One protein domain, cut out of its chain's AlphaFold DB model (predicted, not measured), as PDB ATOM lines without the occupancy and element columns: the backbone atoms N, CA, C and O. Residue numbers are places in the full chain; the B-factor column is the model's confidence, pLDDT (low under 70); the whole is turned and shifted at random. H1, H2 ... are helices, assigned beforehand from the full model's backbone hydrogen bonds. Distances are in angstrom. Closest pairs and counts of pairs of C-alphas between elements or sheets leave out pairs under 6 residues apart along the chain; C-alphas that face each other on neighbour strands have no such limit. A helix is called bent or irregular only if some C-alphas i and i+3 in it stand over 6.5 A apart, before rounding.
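Overview. This is residues 4 to 87 of the 89 residues of an uncharacterized protein of Burkholderia cepacia (UniProt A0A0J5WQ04). One long straight helix, H1, runs like an arm into a helical hairpin, H2 and H3, which stands steeply at its far end, the whole making an L. Residues 4 to 28 of H1 stick out free, while H2 and H3 lie side by side and the last residue of H3 packs on the far part of H1, at residues 30 to 37. The printed part has 84 residues with three named helices, in the order H1, H2, H3, and no named strand; the class is all helix. It is extended, with a radius of gyration of the C-alphas of 18.4 A, and flat, spanning 59 by 35 by 15 A, and H1 makes most of the length.

Arrangement. H1, residues 4 to 39, stands free over residues 4 to 28. A tight link of 4 residues joins it to H2, residues 44 to 63. H1 and H2 are only just apart, with their closest C-alphas 8.5 A from each other. Another tight link of 4 residues leads to H3, residues 68 to 81. H2 and H3 form a helical hairpin: they touch, and run opposite ways at a shallow tilt of 18 degrees. H2 touches H3 with residues 54 to 62 alone, and the closest C-alphas, those of Val 58 and Ile 71, are 6.5 A apart. H3 touches H1 with residue 81 alone, and H1 touches H3 with residues 30 to 37 alone. The closest C-alphas of H1 and H3, those of Arg 34 and Leu 81, are 5.2 A apart. H1 and H3 run the same way at a steep tilt of 65 degrees. In H1, H2 and H3 every O i to N i+4 pair is within hydrogen-bond range.

Along the chain. H1 begins at Ser 4, with its C-alpha at (-25.482, 58.019, 60.368), and ends at Ala 39, with its C-alpha at (-45.446, 99.621, 34.861), 52.7 A from first to last C-alpha. H2, from Pro 44 to Ala 63, is 28.7 A long by the same measure. H3, from Asp 68 to Leu 81, is 20.2 A long and ends with C-alpha 81 at (-40.396, 88.122, 32.545). No helix is bent.

Size, cuts and confidence. The two C-alphas farthest apart are those of Ser 4 and Pro 44, 60.1 A. Without residues 4 to 28 the body has 59 residues and spans 35 by 22 by 17 A, with a radius of gyration of 12.3 A. The printed part runs from residue 4 to residue 87 and has no cut, and no link between the named helices is long. The mean pLDDT of the printed part is 87.6, and no printed residue is under 70.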
ATOM      1  N   SER A   4     -25.859  57.534  61.695       85.94
ATOM      2  CA  SER A   4     -25.482  58.019  60.368       85.94
ATOM      3  C   SER A   4     -26.671  58.092  59.406       85.94
ATOM      4  O   SER A   4     -26.785  59.062  58.666       85.94
ATOM      5  N   LEU A   5     -27.582  57.112  59.431       87.19
ATOM      6  CA  LEU A   5     -28.789  57.130  58.591       87.19
ATOM      7  C   LEU A   5     -29.754  58.242  59.015       87.19
ATOM      8  O   LEU A   5     -30.366  58.876  58.161       87.19
ATOM      9  N   LYS A   6     -29.849  58.511  60.321       90.06
ATOM     10  CA  LYS A   6     -30.675  59.603  60.850       90.06
ATOM     11  C   LYS A   6     -30.146  60.974  60.413       90.06
ATOM     12  O   LYS A   6     -30.918  61.787  59.920       90.06
ATOM     13  N   LYS A   7     -28.830  61.193  60.494       89.81
ATOM     14  CA  LYS A   7     -28.186  62.434  60.026       89.81
ATOM     15  C   LYS A   7     -28.354  62.670  58.523       89.81
ATOM     16  O   LYS A   7     -28.518  63.809  58.105       89.81
ATOM     17  N   ILE A   8     -28.311  61.608  57.713       89.69
ATOM     18  CA  ILE A   8     -28.553  61.712  56.266       89.69
ATOM     19  C   ILE A   8     -30.001  62.136  55.997       89.69
ATOM     20  O   ILE A   8     -30.216  63.042  55.198       89.69
ATOM     21  N   ALA A   9     -30.977  61.534  56.685       89.12
ATOM     22  CA  ALA A   9     -32.382  61.913  56.538       89.12
ATOM     23  C   ALA A   9     -32.626  63.385  56.926       89.12
ATOM     24  O   ALA A   9     -33.235  64.126  56.163       89.12
ATOM     25  N   GLU A  10     -32.062  63.835  58.051       92.12
ATOM     26  CA  GLU A  10     -32.156  65.232  58.501       92.12
ATOM     27  C   GLU A  10     -31.526  66.217  57.497       92.12
ATOM     28  O   GLU A  10     -32.083  67.284  57.238       92.12
ATOM     29  N   ALA A  11     -30.389  65.861  56.886       90.06
ATOM     30  CA  ALA A  11     -29.752  66.685  55.859       90.06
ATOM     31  C   ALA A  11     -30.581  66.759  54.564       90.06
ATOM     32  O   ALA A  11     -30.679  67.829  53.966       90.06
ATOM     33  N   MET A  12     -31.200  65.648  54.150       90.94
ATOM     34  CA  MET A  12     -32.079  65.613  52.976       90.94
ATOM     35  C   MET A  12     -33.335  66.468  53.173       90.94
ATOM     36  O   MET A  12     -33.729  67.191  52.258       90.94
ATOM     37  N   ASP A  13     -33.931  66.432  54.365       92.00
ATOM     38  CA  ASP A  13     -35.093  67.262  54.695       92.00
ATOM     39  C   ASP A  13     -34.731  68.756  54.714       92.00
ATOM     40  O   ASP A  13     -35.464  69.585  54.169       92.00
ATOM     41  N   ALA A  14     -33.568  69.112  55.273       91.00
ATOM     42  CA  ALA A  14     -33.066  70.485  55.245       91.00
ATOM     43  C   ALA A  14     -32.795  70.970  53.810       91.00
ATOM     44  O   ALA A  14     -33.159  72.090  53.449       91.00
ATOM     45  N   GLU A  15     -32.208  70.123  52.960       92.81
ATOM     46  CA  GLU A  15     -31.996  70.437  51.545       92.81
ATOM     47  C   GLU A  15     -33.327  70.643  50.806       92.81
ATOM     48  O   GLU A  15     -33.456  71.573  50.006       92.81
ATOM     49  N   ALA A  16     -34.340  69.820  51.095       92.44
ATOM     50  CA  ALA A  16     -35.673  69.968  50.518       92.44
ATOM     51  C   ALA A  16     -36.324  71.302  50.917       92.44
ATOM     52  O   ALA A  16     -36.885  71.986  50.058       92.44
ATOM     53  N   GLN A  17     -36.199  71.713  52.183       92.00
ATOM     54  CA  GLN A  17     -36.690  73.014  52.651       92.00
ATOM     55  C   GLN A  17     -35.962  74.182  51.977       92.00
ATOM     56  O   GLN A  17     -36.609  75.114  51.502       92.00
ATOM     57  N   ILE A  18     -34.631  74.116  51.863       93.06
ATOM     58  CA  ILE A  18     -33.843  75.143  51.162       93.06
ATOM     59  C   ILE A  18     -34.283  75.245  49.698       93.06
ATOM     60  O   ILE A  18     -34.495  76.346  49.194       93.06
ATOM     61  N   LYS A  19     -34.479  74.112  49.013       91.62
ATOM     62  CA  LYS A  19     -34.975  74.093  47.630       91.62
ATOM     63  C   LYS A  19     -36.349  74.748  47.507       91.62
ATOM     64  O   LYS A  19     -36.549  75.547  46.598       91.62
ATOM     65  N   GLN A  20     -37.279  74.447  48.413       90.25
ATOM     66  CA  GLN A  20     -38.605  75.072  48.414       90.25
ATOM     67  C   GLN A  20     -38.524  76.586  48.628       90.25
ATOM     68  O   GLN A  20     -39.179  77.334  47.901       90.25
ATOM     69  N   GLN A  21     -37.679  77.039  49.559       90.50
ATOM     70  CA  GLN A  21     -37.462  78.463  49.799       90.50
ATOM     71  C   GLN A  21     -36.906  79.163  48.552       90.50
ATOM     72  O   GLN A  21     -37.451  80.174  48.120       90.50
ATOM     73  N   LEU A  22     -35.889  78.583  47.910       90.06
ATOM     74  CA  LEU A  22     -35.304  79.135  46.685       90.06
ATOM     75  C   LEU A  22     -36.312  79.209  45.531       90.06
ATOM     76  O   LEU A  22     -36.269  80.142  44.730       90.06
ATOM     77  N   VAL A  23     -37.225  78.240  45.423       90.31
ATOM     78  CA  VAL A  23     -38.308  78.283  44.428       90.31
ATOM     79  C   VAL A  23     -39.273  79.430  44.731       90.31
ATOM     80  O   VAL A  23     -39.610  80.190  43.822       90.31
ATOM     81  N   ALA A  24     -39.686  79.595  45.990       87.19
ATOM     82  CA  ALA A  24     -40.568  80.686  46.402       87.19
ATOM     83  C   ALA A  24     -39.933  82.068  46.165       87.19
ATOM     84  O   ALA A  24     -40.573  82.945  45.581       87.19
ATOM     85  N   ASP A  25     -38.663  82.234  46.537       87.19
ATOM     86  CA  ASP A  25     -37.918  83.483  46.352       87.19
ATOM     87  C   ASP A  25     -37.774  83.833  44.867       87.19
ATOM     88  O   ASP A  25     -38.001  84.977  44.469       87.19
ATOM     89  N   ASN A  26     -37.477  82.841  44.020       87.06
ATOM     90  CA  ASN A  26     -37.450  83.046  42.575       87.06
ATOM     91  C   ASN A  26     -38.820  83.494  42.052       87.06
ATOM     92  O   ASN A  26     -38.887  84.488  41.336       87.06
ATOM     93  N   MET A  27     -39.922  82.836  42.429       87.56
ATOM     94  CA  MET A  27     -41.268  83.255  42.000       87.56
ATOM     95  C   MET A  27     -41.608  84.689  42.429       87.56
ATOM     96  O   MET A  27     -42.221  85.439  41.661       87.56
ATOM     97  N   ALA A  28     -41.188  85.100  43.627       83.94
ATOM     98  CA  ALA A  28     -41.364  86.469  44.097       83.94
ATOM     99  C   ALA A  28     -40.563  87.464  43.240       83.94
ATOM    100  O   ALA A  28     -41.111  88.476  42.798       83.94
ATOM    101  N   LEU A  29     -39.300  87.153  42.930       86.62
ATOM    102  CA  LEU A  29     -38.467  87.967  42.039       86.62
ATOM    103  C   LEU A  29     -39.068  88.080  40.633       86.62
ATOM    104  O   LEU A  29     -39.175  89.191  40.114       86.62
ATOM    105  N   TYR A  30     -39.521  86.967  40.046       87.00
ATOM    106  CA  TYR A  30     -40.225  86.954  38.755       87.00
ATOM    107  C   TYR A  30     -41.427  87.903  38.772       87.00
ATOM    108  O   TYR A  30     -41.610  88.700  37.851       87.00
ATOM    109  N   THR A  31     -42.215  87.858  39.847       83.12
ATOM    110  CA  THR A  31     -43.401  88.705  40.018       83.12
ATOM    111  C   THR A  31     -43.037  90.190  40.064       83.12
ATOM    112  O   THR A  31     -43.649  90.996  39.365       83.12
ATOM    113  N   VAL A  32     -42.016  90.561  40.842       84.56
ATOM    114  CA  VAL A  32     -41.561  91.957  40.968       84.56
ATOM    115  C   VAL A  32     -41.016  92.483  39.643       84.56
ATOM    116  O   VAL A  32     -41.392  93.574  39.217       84.56
ATOM    117  N   VAL A  33     -40.156  91.714  38.970       87.38
ATOM    118  CA  VAL A  33     -39.581  92.112  37.676       87.38
ATOM    119  C   VAL A  33     -40.682  92.322  36.644       87.38
ATOM    120  O   VAL A  33     -40.686  93.339  35.949       87.38
ATOM    121  N   ARG A  34     -41.655  91.411  36.588       86.69
ATOM    122  CA  ARG A  34     -42.786  91.532  35.675       86.69
ATOM    123  C   ARG A  34     -43.647  92.756  35.973       86.69
ATOM    124  O   ARG A  34     -43.957  93.498  35.048       86.69
ATOM    125  N   ALA A  35     -43.973  93.016  37.239       83.69
ATOM    126  CA  ALA A  35     -44.735  94.204  37.628       83.69
ATOM    127  C   ALA A  35     -44.004  95.507  37.252       83.69
ATOM    128  O   ALA A  35     -44.622  96.461  36.778       83.69
ATOM    129  N   LEU A  36     -42.675  95.546  37.405       87.44
ATOM    130  CA  LEU A  36     -41.857  96.681  36.968       87.44
ATOM    131  C   LEU A  36     -41.864  96.838  35.444       87.44
ATOM    132  O   LEU A  36     -41.977  97.962  34.952       87.44
ATOM    133  N   ALA A  37     -41.774  95.740  34.692       89.12
ATOM    134  CA  ALA A  37     -41.858  95.771  33.236       89.12
ATOM    135  C   ALA A  37     -43.249  96.220  32.753       89.12
ATOM    136  O   ALA A  37     -43.340  97.033  31.837       89.12
ATOM    137  N   GLU A  38     -44.323  95.765  33.403       88.88
ATOM    138  CA  GLU A  38     -45.707  96.196  33.156       88.88
ATOM    139  C   GLU A  38     -45.884  97.694  33.399       88.88
ATOM    140  O   GLU A  38     -46.387  98.407  32.530       88.88
ATOM    141  N   ALA A  39     -45.390  98.199  34.532       88.75
ATOM    142  CA  ALA A  39     -45.446  99.621  34.861       88.75
ATOM    143  C   ALA A  39     -44.699 100.504  33.842       88.75
ATOM    144  O   ALA A  39     -45.052 101.668  33.653       88.75
ATOM    145  N   ASN A  40     -43.682  99.956  33.169       90.12
ATOM    146  CA  ASN A  40     -42.862 100.669  32.192       90.12
ATOM    147  C   ASN A  40     -43.188 100.316  30.734       90.12
ATOM    148  O   ASN A  40     -42.525 100.822  29.831       90.12
ATOM    149  N   ALA A  41     -44.215  99.506  30.467       86.06
ATOM    150  CA  ALA A  41     -44.488  99.002  29.121       86.06
ATOM    151  C   ALA A  41     -44.804 100.106  28.098       86.06
ATOM    152  O   ALA A  41     -44.511  99.964  26.914       86.06
ATOM    153  N   ASN A  42     -45.344 101.234  28.560       87.69
ATOM    154  CA  ASN A  42     -45.648 102.387  27.713       87.69
ATOM    155  C   ASN A  42     -44.480 103.382  27.589       87.69
ATOM    156  O   ASN A  42     -44.637 104.406  26.931       87.69
ATOM    157  N   ASN A  43     -43.331 103.127  28.228       90.38
ATOM    158  CA  ASN A  43     -42.150 103.985  28.153       90.38
ATOM    159  C   ASN A  43     -41.268 103.570  26.958       90.38
ATOM    160  O   ASN A  43     -40.590 102.544  27.037       90.38
ATOM    161  N   PRO A  44     -41.185 104.371  25.876       88.56
ATOM    162  CA  PRO A  44     -40.448 103.983  24.672       88.56
ATOM    163  C   PRO A  44     -38.954 103.732  24.912       88.56
ATOM    164  O   PRO A  44     -38.367 102.865  24.271       88.56
ATOM    165  N   ALA A  45     -38.335 104.458  25.851       91.19
ATOM    166  CA  ALA A  45     -36.922 104.281  26.178       91.19
ATOM    167  C   ALA A  45     -36.663 102.948  26.897       91.19
ATOM    168  O   ALA A  45     -35.633 102.311  26.666       91.19
ATOM    169  N   PHE A  46     -37.605 102.511  27.738       90.44
ATOM    170  CA  PHE A  46     -37.538 101.209  28.399       90.44
ATOM    171  C   PHE A  46     -37.641 100.078  27.374       90.44
ATOM    172  O   PHE A  46     -36.766  99.217  27.345       90.44
ATOM    173  N   VAL A  47     -38.642 100.134  26.489       88.31
ATOM    174  CA  VAL A  47     -38.836  99.128  25.430       88.31
ATOM    175  C   VAL A  47     -37.587  99.002  24.556       88.31
ATOM    176  O   VAL A  47     -37.026  97.918  24.442       88.31
ATOM    177  N   ALA A  48     -37.073 100.124  24.039       89.12
ATOM    178  CA  ALA A  48     -35.869 100.119  23.206       89.12
ATOM    179  C   ALA A  48     -34.635  99.556  23.934       89.12
ATOM    180  O   ALA A  48     -33.805  98.875  23.329       89.12
ATOM    181  N   SER A  49     -34.505  99.824  25.238       88.94
ATOM    182  CA  SER A  49     -33.397  99.300  26.045       88.94
ATOM    183  C   SER A  49     -33.499  97.787  26.243       88.94
ATOM    184  O   SER A  49     -32.485  97.098  26.151       88.94
ATOM    185  N   VAL A  50     -34.705  97.269  26.495       88.56
ATOM    186  CA  VAL A  50     -34.960  95.827  26.638       88.56
ATOM    187  C   VAL A  50     -34.602  95.087  25.350       88.56
ATOM    188  O   VAL A  50     -33.861  94.102  25.412       88.56
ATOM    189  N   ASP A  51     -35.044  95.592  24.197       87.69
ATOM    190  CA  ASP A  51     -34.743  94.997  22.890       87.69
ATOM    191  C   ASP A  51     -33.226  94.990  22.633       87.69
ATOM    192  O   ASP A  51     -32.621  93.935  22.434       87.69
ATOM    193  N   THR A  52     -32.580  96.155  22.774       90.12
ATOM    194  CA  THR A  52     -31.135  96.323  22.532       90.12
ATOM    195  C   THR A  52     -30.287  95.394  23.406       90.12
ATOM    196  O   THR A  52     -29.327  94.776  22.940       90.12
ATOM    197  N   LEU A  53     -30.612  95.289  24.699       89.50
ATOM    198  CA  LEU A  53     -29.856  94.449  25.629       89.50
ATOM    199  C   LEU A  53     -30.080  92.958  25.364       89.50
ATOM    200  O   LEU A  53     -29.133  92.173  25.491       89.50
ATOM    201  N   THR A  54     -31.297  92.570  24.978       88.38
ATOM    202  CA  THR A  54     -31.628  91.188  24.614       88.38
ATOM    203  C   THR A  54     -30.843  90.765  23.380       88.38
ATOM    204  O   THR A  54     -30.155  89.743  23.415       88.38
ATOM    205  N   GLU A  55     -30.853  91.586  22.330       88.19
ATOM    206  CA  GLU A  55     -30.084  91.348  21.106       88.19
ATOM    207  C   GLU A  55     -28.583  91.258  21.391       88.19
ATOM    208  O   GLU A  55     -27.946  90.266  21.035       88.19
ATOM    209  N   LEU A  56     -28.020  92.229  22.124       90.12
ATOM    210  CA  LEU A  56     -26.601  92.229  22.487       90.12
ATOM    211  C   LEU A  56     -26.203  90.955  23.242       90.12
ATOM    212  O   LEU A  56     -25.109  90.416  23.041       90.12
ATOM    213  N   ARG A  57     -27.069  90.468  24.138       89.12
ATOM    214  CA  ARG A  57     -26.806  89.247  24.900       89.12
ATOM    215  C   ARG A  57     -26.885  88.007  24.017       89.12
ATOM    216  O   ARG A  57     -25.990  87.171  24.120       89.12
ATOM    217  N   VAL A  58     -27.883  87.912  23.138       86.69
ATOM    218  CA  VAL A  58     -28.001  86.822  22.156       86.69
ATOM    219  C   VAL A  58     -26.779  86.788  21.240       86.69
ATOM    220  O   VAL A  58     -26.167  85.734  21.098       86.69
ATOM    221  N   SER A  59     -26.338  87.928  20.699       87.31
ATOM    222  CA  SER A  59     -25.131  87.990  19.864       87.31
ATOM    223  C   SER A  59     -23.884  87.510  20.609       87.31
ATOM    224  O   SER A  59     -23.065  86.788  20.041       87.31
ATOM    225  N   LYS A  60     -23.745  87.855  21.896       89.44
ATOM    226  CA  LYS A  60     -22.646  87.351  22.736       89.44
ATOM    227  C   LYS A  60     -22.726  85.841  22.964       89.44
ATOM    228  O   LYS A  60     -21.680  85.206  22.977       89.44
ATOM    229  N   LEU A  61     -23.925  85.280  23.142       86.81
ATOM    230  CA  LEU A  61     -24.124  83.833  23.300       86.81
ATOM    231  C   LEU A  61     -23.782  83.071  22.013       86.81
ATOM    232  O   LEU A  61     -23.068  82.071  22.063       86.81
ATOM    233  N   ILE A  62     -24.214  83.588  20.859       83.50
ATOM    234  CA  ILE A  62     -23.854  83.048  19.539       83.50
ATOM    235  C   ILE A  62     -22.329  83.059  19.359       83.50
ATOM    236  O   ILE A  62     -21.738  82.067  18.940       83.50
ATOM    237  N   ALA A  63     -21.671  84.160  19.735       87.12
ATOM    238  CA  ALA A  63     -20.217  84.281  19.657       87.12
ATOM    239  C   ALA A  63     -19.461  83.394  20.669       87.12
ATOM    240  O   ALA A  63     -18.269  83.156  20.486       87.12
ATOM    241  N   SER A  64     -20.117  82.908  21.731       84.12
ATOM    242  CA  SER A  64     -19.484  82.148  22.817       84.12
ATOM    243  C   SER A  64     -19.604  80.626  22.688       84.12
ATOM    244  O   SER A  64     -19.413  79.935  23.685       84.12
ATOM    245  N   HIS A  65     -19.951  80.090  21.513       86.75
ATOM    246  CA  HIS A  65     -20.245  78.659  21.309       86.75
ATOM    247  C   HIS A  65     -21.369  78.112  22.210       86.75
ATOM    248  O   HIS A  65     -21.394  76.917  22.508       86.75
ATOM    249  N   ALA A  66     -22.290  78.965  22.673       86.06
ATOM    250  CA  ALA A  66     -23.477  78.470  23.357       86.06
ATOM    251  C   ALA A  66     -24.297  77.611  22.381       86.06
ATOM    252  O   ALA A  66     -24.388  77.942  21.198       86.06
ATOM    253  N   SER A  67     -24.885  76.517  22.865       89.25
ATOM    254  CA  SER A  67     -25.815  75.739  22.050       89.25
ATOM    255  C   SER A  67     -27.070  76.559  21.744       89.25
ATOM    256  O   SER A  67     -27.464  77.432  22.525       89.25
ATOM    257  N   ASP A  68     -27.739  76.223  20.642       86.50
ATOM    258  CA  ASP A  68     -29.022  76.833  20.278       86.50
ATOM    259  C   ASP A  68     -30.051  76.689  21.410       86.50
ATOM    260  O   ASP A  68     -30.796  77.620  21.700       86.50
ATOM    261  N   GLU A  69     -30.024  75.571  22.140       89.94
ATOM    262  CA  GLU A  69     -30.886  75.329  23.302       89.94
ATOM    263  C   GLU A  69     -30.684  76.360  24.426       89.94
ATOM    264  O   GLU A  69     -31.657  76.834  25.020       89.94
ATOM    265  N   ILE A  70     -29.440  76.771  24.700       88.62
ATOM    266  CA  ILE A  70     -29.144  77.808  25.703       88.62
ATOM    267  C   ILE A  70     -29.673  79.166  25.234       88.62
ATOM    268  O   ILE A  70     -30.213  79.938  26.032       88.62
ATOM    269  N   ILE A  71     -29.531  79.462  23.940       85.50
ATOM    270  CA  ILE A  71     -30.004  80.716  23.347       85.50
ATOM    271  C   ILE A  71     -31.534  80.787  23.412       85.50
ATOM    272  O   ILE A  71     -32.077  81.812  23.831       85.50
ATOM    273  N   GLU A  72     -32.233  79.706  23.071       89.12
ATOM    274  CA  GLU A  72     -33.695  79.641  23.148       89.12
ATOM    275  C   GLU A  72     -34.204  79.677  24.593       89.12
ATOM    276  O   GLU A  72     -35.145  80.411  24.896       89.12
ATOM    277  N   THR A  73     -33.526  78.998  25.523       88.62
ATOM    278  CA  THR A  73     -33.852  79.072  26.958       88.62
ATOM    279  C   THR A  73     -33.731  80.504  27.487       88.62
ATOM    280  O   THR A  73     -34.586  80.971  28.246       88.62
ATOM    281  N   PHE A  74     -32.698  81.240  27.061       87.50
ATOM    282  CA  PHE A  74     -32.535  82.649  27.418       87.50
ATOM    283  C   PHE A  74     -33.671  83.511  26.853       87.50
ATOM    284  O   PHE A  74     -34.291  84.265  27.606       87.50
ATOM    285  N   LYS A  75     -33.986  83.377  25.557       86.75
ATOM    286  CA  LYS A  75     -35.094  84.115  24.926       86.75
ATOM    287  C   LYS A  75     -36.423  83.838  25.625       86.75
ATOM    288  O   LYS A  75     -37.174  84.777  25.885       86.75
ATOM    289  N   GLN A  76     -36.698  82.580  25.966       88.31
ATOM    290  CA  GLN A  76     -37.925  82.203  26.659       88.31
ATOM    291  C   GLN A  76     -37.992  82.818  28.062       88.31
ATOM    292  O   GLN A  76     -39.004  83.415  28.416       88.31
ATOM    293  N   SER A  77     -36.887  82.788  28.811       85.69
ATOM    294  CA  SER A  77     -36.812  83.413  30.140       85.69
ATOM    295  C   SER A  77     -37.094  84.920  30.084       85.69
ATOM    296  O   SER A  77     -37.811  85.455  30.927       85.69
ATOM    297  N   VAL A  78     -36.576  85.617  29.063       85.88
ATOM    298  CA  VAL A  78     -36.879  87.040  28.834       85.88
ATOM    299  C   VAL A  78     -38.364  87.235  28.504       85.88
ATOM    300  O   VAL A  78     -38.999  88.112  29.087       85.88
ATOM    301  N   ARG A  79     -38.959  86.404  27.635       86.31
ATOM    302  CA  ARG A  79     -40.402  86.474  27.321       86.31
ATOM    303  C   ARG A  79     -41.288  86.272  28.545       86.31
ATOM    304  O   ARG A  79     -42.307  86.949  28.661       86.31
ATOM    305  N   ASP A  80     -40.918  85.363  29.440       85.25
ATOM    306  CA  ASP A  80     -41.704  85.048  30.635       85.25
ATOM    307  C   ASP A  80     -41.690  86.200  31.650       85.25
ATOM    308  O   ASP A  80     -42.699  86.460  32.317       85.25
ATOM    309  N   LEU A  81     -40.570  86.928  31.716       83.94
ATOM    310  CA  LEU A  81     -40.396  88.122  32.545       83.94
ATOM    311  C   LEU A  81     -41.091  89.359  31.966       83.94
ATOM    312  O   LEU A  81     -41.497  90.243  32.721       83.94
ATOM    313  N   LEU A  82     -41.232  89.433  30.643       85.12
ATOM    314  CA  LEU A  82     -41.879  90.554  29.980       85.12
ATOM    315  C   LEU A  82     -43.404  90.355  29.890       85.12
ATOM    316  O   LEU A  82     -43.888  89.254  29.597       85.12
ATOM    317  N   PRO A  83     -44.199  91.417  30.099       80.75
ATOM    318  CA  PRO A  83     -45.623  91.387  29.805       80.75
ATOM    319  C   PRO A  83     -45.879  91.231  28.312       80.75
ATOM    320  O   PRO A  83     -45.052  91.591  27.480       80.75
ATOM    321  N   GLU A  84     -47.069  90.743  27.973       80.44
ATOM    322  CA  GLU A  84     -47.458  90.413  26.599       80.44
ATOM    323  C   GLU A  84     -47.249  91.568  25.610       80.44
ATOM    324  O   GLU A  84     -46.722  91.354  24.523       80.44
ATOM    325  N   ALA A  85     -47.538  92.804  26.028       76.06
ATOM    326  CA  ALA A  85     -47.336  94.010  25.222       76.06
ATOM    327  C   ALA A  85     -45.874  94.246  24.784       76.06
ATOM    328  O   ALA A  85     -45.633  94.949  23.804       76.06
ATOM    329  N   LEU A  86     -44.907  93.664  25.502       75.44
ATOM    330  CA  LEU A  86     -43.469  93.801  25.260       75.44
ATOM    331  C   LEU A  86     -42.836  92.547  24.651       75.44
ATOM    332  O   LEU A  86     -41.648  92.552  24.343       75.44
ATOM    333  N   ARG A  87     -43.599  91.469  24.443       79.06
ATOM    334  CA  ARG A  87     -43.108  90.236  23.813       79.06
ATOM    335  C   ARG A  87     -43.057  90.398  22.294       79.06
ATOM    336  O   ARG A  87     -43.755  89.703  21.563       79.06
TER     337      ARG A  87